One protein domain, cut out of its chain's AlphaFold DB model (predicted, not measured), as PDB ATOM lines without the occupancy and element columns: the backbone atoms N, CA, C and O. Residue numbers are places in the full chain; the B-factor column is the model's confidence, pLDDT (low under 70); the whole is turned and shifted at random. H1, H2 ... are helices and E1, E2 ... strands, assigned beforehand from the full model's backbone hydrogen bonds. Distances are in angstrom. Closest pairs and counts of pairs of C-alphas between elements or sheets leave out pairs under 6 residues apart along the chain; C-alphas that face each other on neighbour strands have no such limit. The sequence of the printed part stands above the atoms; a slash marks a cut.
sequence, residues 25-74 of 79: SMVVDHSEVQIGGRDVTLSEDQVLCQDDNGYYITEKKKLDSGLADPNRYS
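What this domain is: This is residues 25 to 74 of the 79 residues of an uncharacterized protein of SAR202 cluster bacterium (UniProt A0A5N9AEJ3). There is little regular structure here: a strand hairpin, E1 and E2, forms the core between two unnamed loops, with the short helix H1 packed near E2. Residues 27 to 28 pair antiparallel with residues 48 to 49 of E1. The 50 printed residues hold E1, E2, H1 in that order, a mixed class with 16 residues in named elements and an antiparallel sheet E1 - E2. The whole is compact, radius of gyration of the C-alphas 10.7 A, spanning 33 by 24 by 19 A.

Where its parts are: Start at C-alpha 25, (152.852, 89.241, 118.843); residues 25 to 45 hold no named element. Then find E1, residues 46 to 51, 16.0 A, E2, residues 54 to 59, 16.6 A, and H1, residues 70 to 73, 5.4 A, ending at C-alpha 73, (161.465, 103.181, 126.390).

How they stand to each other: In the hairpin E1 and E2, directions 149 degrees apart, look for N 49 and O 56, 2.8 A, within hydrogen-bond range. The closest C-alphas of E2 and H1 are those of Thr 58 and Asn 71, 6.0 A. E1 and H1 are only just apart, closest 8.4 A. H1 is too short for an O i to N i+4 pair; its one O i to N i+3 pair is within range.

The domain as a whole: The farthest C-alphas, Gly 37 and Gly 66, are 33.3 A apart. The printed part has no cut and no long link between named elements; residue 32 has pLDDT under 70.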
ATOM      1  N   SER A  25     152.742  90.385 117.921       88.44
ATOM      2  CA  SER A  25     152.852  89.241 118.843       88.44
ATOM      3  C   SER A  25     153.190  89.614 120.293       88.44
ATOM      4  O   SER A  25     153.221  88.735 121.146       88.44
ATOM      5  N   MET A  26     153.509  90.881 120.569       88.44
ATOM      6  CA  MET A  26     153.746  91.394 121.922       88.44
ATOM      7  C   MET A  26     152.464  91.935 122.561       88.44
ATOM      8  O   MET A  26     152.496  92.324 123.725       88.44
ATOM      9  N   VAL A  27     151.361  92.031 121.812       90.50
ATOM     10  CA  VAL A  27     150.086  92.555 122.311       90.50
ATOM     11  C   VAL A  27     149.452  91.553 123.271       90.50
ATOM     12  O   VAL A  27     149.324  90.372 122.951       90.50
ATOM     13  N   VAL A  28     149.038  92.042 124.438       88.75
ATOM     14  CA  VAL A  28     148.380  91.260 125.489       88.75
ATOM     15  C   VAL A  28     146.999  91.849 125.753       88.75
ATOM     16  O   VAL A  28     146.789  93.055 125.592       88.75
ATOM     17  N   ASP A  29     146.049  91.007 126.156       85.44
ATOM     18  CA  ASP A  29     144.729  91.489 126.538       85.44
ATOM     19  C   ASP A  29     144.804  92.283 127.848       85.44
ATOM     20  O   ASP A  29     145.102  91.759 128.918       85.44
ATOM     21  N   HIS A  30     144.519  93.579 127.756       81.69
ATOM     22  CA  HIS A  30     144.436  94.484 128.897       81.69
ATOM     23  C   HIS A  30     143.384  94.090 129.944       81.69
ATOM     24  O   HIS A  30     143.511  94.502 131.093       81.69
ATOM     25  N   SER A  31     142.376  93.295 129.570       76.38
ATOM     26  CA  SER A  31     141.288  92.874 130.464       76.38
ATOM     27  C   SER A  31     141.765  91.918 131.560       76.38
ATOM     28  O   SER A  31     141.178  91.861 132.637       76.38
ATOM     29  N   GLU A  32     142.840  91.173 131.296       69.69
ATOM     30  CA  GLU A  32     143.405  90.185 132.224       69.69
ATOM     31  C   GLU A  32     144.598  90.741 133.020       69.69
ATOM     32  O   GLU A  32     145.073  90.110 133.968       69.69
ATOM     33  N   VAL A  33     145.088  91.933 132.661       75.56
ATOM     34  CA  VAL A  33     146.306  92.515 133.231       75.56
ATOM     35  C   VAL A  33     145.954  93.641 134.198       75.56
ATOM     36  O   VAL A  33     145.646  94.763 133.800       75.56
ATOM     37  N   GLN A  34     146.074  93.362 135.496       74.25
ATOM     38  CA  GLN A  34     145.975  94.380 136.542       74.25
ATOM     39  C   GLN A  34     147.346  94.962 136.854       74.25
ATOM     40  O   GLN A  34     148.244  94.272 137.341       74.25
ATOM     41  N   ILE A  35     147.498  96.262 136.633       72.88
ATOM     42  CA  ILE A  35     148.761  96.952 136.861       72.88
ATOM     43  C   ILE A  35     148.652  97.783 138.137       72.88
ATOM     44  O   ILE A  35     147.934  98.782 138.190       72.88
ATOM     45  N   GLY A  36     149.357  97.365 139.191       70.06
ATOM     46  CA  GLY A  36     149.303  98.044 140.491       70.06
ATOM     47  C   GLY A  36     147.899  98.059 141.113       70.06
ATOM     48  O   GLY A  36     147.552  99.013 141.807       70.06
ATOM     49  N   GLY A  37     147.082  97.038 140.825       72.31
ATOM     50  CA  GLY A  37     145.703  96.919 141.315       72.31
ATOM     51  C   GLY A  37     144.697  97.843 140.621       72.31
ATOM     52  O   GLY A  37     143.630  98.099 141.177       72.31
ATOM     53  N   ARG A  38     145.034  98.383 139.443       72.88
ATOM     54  CA  ARG A  38     144.125  99.175 138.605       72.88
ATOM     55  C   ARG A  38     143.975  98.543 137.230       72.88
ATOM     56  O   ARG A  38     144.943  98.008 136.685       72.88
ATOM     57  N   ASP A  39     142.776  98.678 136.678       76.00
ATOM     58  CA  ASP A  39     142.491  98.296 135.301       76.00
ATOM     59  C   ASP A  39     143.201  99.247 134.335       76.00
ATOM     60  O   ASP A  39     143.263 100.467 134.542       76.00
ATOM     61  N   VAL A  40     143.759  98.684 133.267       80.62
ATOM     62  CA  VAL A  40     144.449  99.456 132.235       80.62
ATOM     63  C   VAL A  40     143.410 100.048 131.294       80.62
ATOM     64  O   VAL A  40     142.813  99.347 130.486       80.62
ATOM     65  N   THR A  41     143.199 101.361 131.362       80.62
ATOM     66  CA  THR A  41     142.345 102.056 130.392       80.62
ATOM     67  C   THR A  41     143.132 102.338 129.116       80.62
ATOM     68  O   THR A  41     144.065 103.143 129.123       80.62
ATOM     69  N   LEU A  42     142.747 101.688 128.018       85.25
ATOM     70  CA  LEU A  42     143.281 101.940 126.681       85.25
ATOM     71  C   LEU A  42     142.297 102.787 125.869       85.25
ATOM     72  O   LEU A  42     141.085 102.634 125.988       85.25
ATOM     73  N   SER A  43     142.820 103.675 125.027       86.00
ATOM     74  CA  SER A  43     142.019 104.287 123.953       86.00
ATOM     75  C   SER A  43     141.839 103.310 122.781       86.00
ATOM     76  O   SER A  43     142.618 102.370 122.647       86.00
ATOM     77  N   GLU A  44     140.865 103.549 121.896       84.44
ATOM     78  CA  GLU A  44     140.564 102.663 120.750       84.44
ATOM     79  C   GLU A  44     141.782 102.379 119.852       84.44
ATOM     80  O   GLU A  44     141.935 101.267 119.338       84.44
ATOM     81  N   ASP A  45     142.689 103.348 119.715       90.44
ATOM     82  CA  ASP A  45     143.910 103.239 118.908       90.44
ATOM     83  C   ASP A  45     145.129 102.718 119.680       90.44
ATOM     84  O   ASP A  45     146.232 102.648 119.130       90.44
ATOM     85  N   GLN A  46     144.962 102.366 120.955       91.06
ATOM     86  CA  GLN A  46     146.038 101.904 121.822       91.06
ATOM     87  C   GLN A  46     145.951 100.405 122.085       91.06
ATOM     88  O   GLN A  46     144.891  99.786 122.032       91.06
ATOM     89  N   VAL A  47     147.109  99.822 122.364       91.38
ATOM     90  CA  VAL A  47     147.285  98.425 122.745       91.38
ATOM     91  C   VAL A  47     148.270  98.335 123.895       91.38
ATOM     92  O   VAL A  47     149.209  99.132 123.996       91.38
ATOM     93  N   LEU A  48     148.054  97.348 124.758       91.06
ATOM     94  CA  LEU A  48     149.009  96.970 125.783       91.06
ATOM     95  C   LEU A  48     149.971  95.940 125.191       91.06
ATOM     96  O   LEU A  48     149.542  94.911 124.675       91.06
ATOM     97  N   CYS A  49     151.265  96.222 125.268       90.25
ATOM     98  CA  CYS A  49     152.318  95.306 124.862       90.25
ATOM     99  C   CYS A  49     153.127  94.856 126.076       90.25
ATOM    100  O   CYS A  49     153.378  95.644 126.990       90.25
ATOM    101  N   GLN A  50     153.567  93.602 126.054       88.69
ATOM    102  CA  GLN A  50     154.487  93.035 127.030       88.69
ATOM    103  C   GLN A  50     155.816  92.692 126.356       88.69
ATOM    104  O   GLN A  50     155.854  92.074 125.291       88.69
ATOM    105  N   ASP A  51     156.912  93.095 126.988       87.50
ATOM    106  CA  ASP A  51     158.268  92.753 126.586       87.50
ATOM    107  C   ASP A  51     159.091  92.219 127.768       87.50
ATOM    108  O   ASP A  51     158.616  92.143 128.900       87.50
ATOM    109  N   ASP A  52     160.352  91.861 127.510       84.69
ATOM    110  CA  ASP A  52     161.281  91.374 128.539       84.69
ATOM    111  C   ASP A  52     161.524  92.400 129.673       84.69
ATOM    112  O   ASP A  52     162.043  92.044 130.731       84.69
ATOM    113  N   ASN A  53     161.179  93.678 129.467       80.88
ATOM    114  CA  ASN A  53     161.355  94.755 130.441       80.88
ATOM    115  C   ASN A  53     160.074  95.081 131.228       80.88
ATOM    116  O   ASN A  53     160.169  95.785 132.242       80.88
ATOM    117  N   GLY A  54     158.905  94.611 130.782       86.19
ATOM    118  CA  GLY A  54     157.612  94.811 131.435       86.19
ATOM    119  C   GLY A  54     156.480  95.110 130.450       86.19
ATOM    120  O   GLY A  54     156.529  94.747 129.278       86.19
ATOM    121  N   TYR A  55     155.448  95.794 130.937       89.00
ATOM    122  CA  TYR A  55     154.298  96.201 130.134       89.00
ATOM    123  C   TYR A  55     154.385  97.677 129.750       89.00
ATOM    124  O   TYR A  55     154.801  98.535 130.539       89.00
ATOM    125  N   TYR A  56     153.948  98.002 128.542       89.25
ATOM    126  CA  TYR A  56     153.856  99.375 128.063       89.25
ATOM    127  C   TYR A  56     152.688  99.532 127.097       89.25
ATOM    128  O   TYR A  56     152.273  98.594 126.426       89.25
ATOM    129  N   ILE A  57     152.152 100.747 127.029       90.56
ATOM    130  CA  ILE A  57     151.052 101.075 126.126       90.56
ATOM    131  C   ILE A  57     151.637 101.715 124.875       90.56
ATOM    132  O   ILE A  57     152.441 102.647 124.965       90.56
ATOM    133  N   THR A  58     151.216 101.243 123.708       91.00
ATOM    134  CA  THR A  58     151.566 101.863 122.433       91.00
ATOM    135  C   THR A  58     150.368 101.992 121.505       91.00
ATOM    136  O   THR A  58     149.269 101.553 121.821       91.00
ATOM    137  N   GLU A  59     150.563 102.663 120.377       91.56
ATOM    138  CA  GLU A  59     149.532 102.845 119.360       91.56
ATOM    139  C   GLU A  59     149.551 101.676 118.373       91.56
ATOM    140  O   GLU A  59     150.621 101.257 117.928       91.56
ATOM    141  N   LYS A  60     148.373 101.214 117.943       90.44
ATOM    142  CA  LYS A  60     148.222 100.127 116.958       90.44
ATOM    143  C   LYS A  60     149.031 100.377 115.685       90.44
ATOM    144  O   LYS A  60     149.671  99.470 115.175       90.44
ATOM    145  N   LYS A  61     149.083 101.630 115.223       89.25
ATOM    146  CA  LYS A  61     149.830 102.035 114.018       89.25
ATOM    147  C   LYS A  61     151.356 101.892 114.129       89.25
ATOM    148  O   LYS A  61     152.047 102.014 113.124       89.25
ATOM    149  N   LYS A  62     151.889 101.722 115.344       87.12
ATOM    150  CA  LYS A  62     153.328 101.541 115.595       87.12
ATOM    151  C   LYS A  62     153.739 100.072 115.608       87.12
ATOM    152  O   LYS A  62     154.933  99.801 115.465       87.12
ATOM    153  N   LEU A  63     152.779  99.154 115.748       89.12
ATOM    154  CA  LEU A  63     153.021  97.721 115.615       89.12
ATOM    155  C   LEU A  63     153.520  97.421 114.203       89.12
ATOM    156  O   LEU A  63     152.952  97.913 113.230       89.12
ATOM    157  N   ASP A  64     154.599  96.649 114.105       88.12
ATOM    158  CA  ASP A  64     155.157  96.153 112.839       88.12
ATOM    159  C   ASP A  64     155.547  97.252 111.836       88.12
ATOM    160  O   ASP A  64     155.767  96.997 110.655       88.12
ATOM    161  N   SER A  65     155.714  98.487 112.314       86.69
ATOM    162  CA  SER A  65     156.087  99.639 111.484       86.69
ATOM    163  C   SER A  65     157.523  99.574 110.942       86.69
ATOM    164  O   SER A  65     157.917 100.405 110.129       86.69
ATOM    165  N   GLY A  66     158.335  98.625 111.423       84.62
ATOM    166  CA  GLY A  66     159.768  98.538 111.128       84.62
ATOM    167  C   GLY A  66     160.610  99.634 111.794       84.62
ATOM    168  O   GLY A  66     161.826  99.665 111.614       84.62
ATOM    169  N   LEU A  67     159.984 100.523 112.574       86.94
ATOM    170  CA  LEU A  67     160.638 101.592 113.320       86.94
ATOM    171  C   LEU A  67     160.726 101.251 114.811       86.94
ATOM    172  O   LEU A  67     159.983 100.421 115.337       86.94
ATOM    173  N   ALA A  68     161.650 101.915 115.505       87.44
ATOM    174  CA  ALA A  68     161.744 101.816 116.955       87.44
ATOM    175  C   ALA A  68     160.502 102.432 117.612       87.44
ATOM    176  O   ALA A  68     160.046 103.506 117.210       87.44
ATOM    177  N   ASP A  69     159.982 101.777 118.651       88.69
ATOM    178  CA  ASP A  69     158.853 102.304 119.405       88.69
ATOM    179  C   ASP A  69     159.359 103.109 120.612       88.69
ATOM    180  O   ASP A  69     159.887 102.534 121.566       88.69
ATOM    181  N   PRO A  70     159.196 104.443 120.629       86.44
ATOM    182  CA  PRO A  70     159.638 105.254 121.757       86.44
ATOM    183  C   PRO A  70     158.871 104.938 123.049       86.44
ATOM    184  O   PRO A  70     159.434 105.068 124.137       86.44
ATOM    185  N   ASN A  71     157.614 104.481 122.956       86.75
ATOM    186  CA  ASN A  71     156.827 104.114 124.136       86.75
ATOM    187  C   ASN A  71     157.418 102.900 124.836       86.75
ATOM    188  O   ASN A  71     157.350 102.808 126.065       86.75
ATOM    189  N   ARG A  72     158.087 102.036 124.063       84.12
ATOM    190  CA  ARG A  72     158.834 100.923 124.611       84.12
ATOM    191  C   ARG A  72     159.898 101.392 125.570       84.12
ATOM    192  O   ARG A  72     160.178 100.587 126.425       84.12
ATOM    193  N   TYR A  73     160.437 102.618 125.490       82.81
ATOM    194  CA  TYR A  73     161.465 103.181 126.390       82.81
ATOM    195  C   TYR A  73     160.970 104.279 127.335       82.81
ATOM    196  O   TYR A  73     161.765 104.882 128.057       82.81
ATOM    197  N   SER A  74     159.663 104.527 127.357       82.56
ATOM    198  CA  SER A  74     159.072 105.563 128.197       82.56
ATOM    199  C   SER A  74     159.243 105.258 129.689       82.56
ATOM    200  O   SER A  74     159.268 104.103 130.118       82.56
TER     201      SER A  74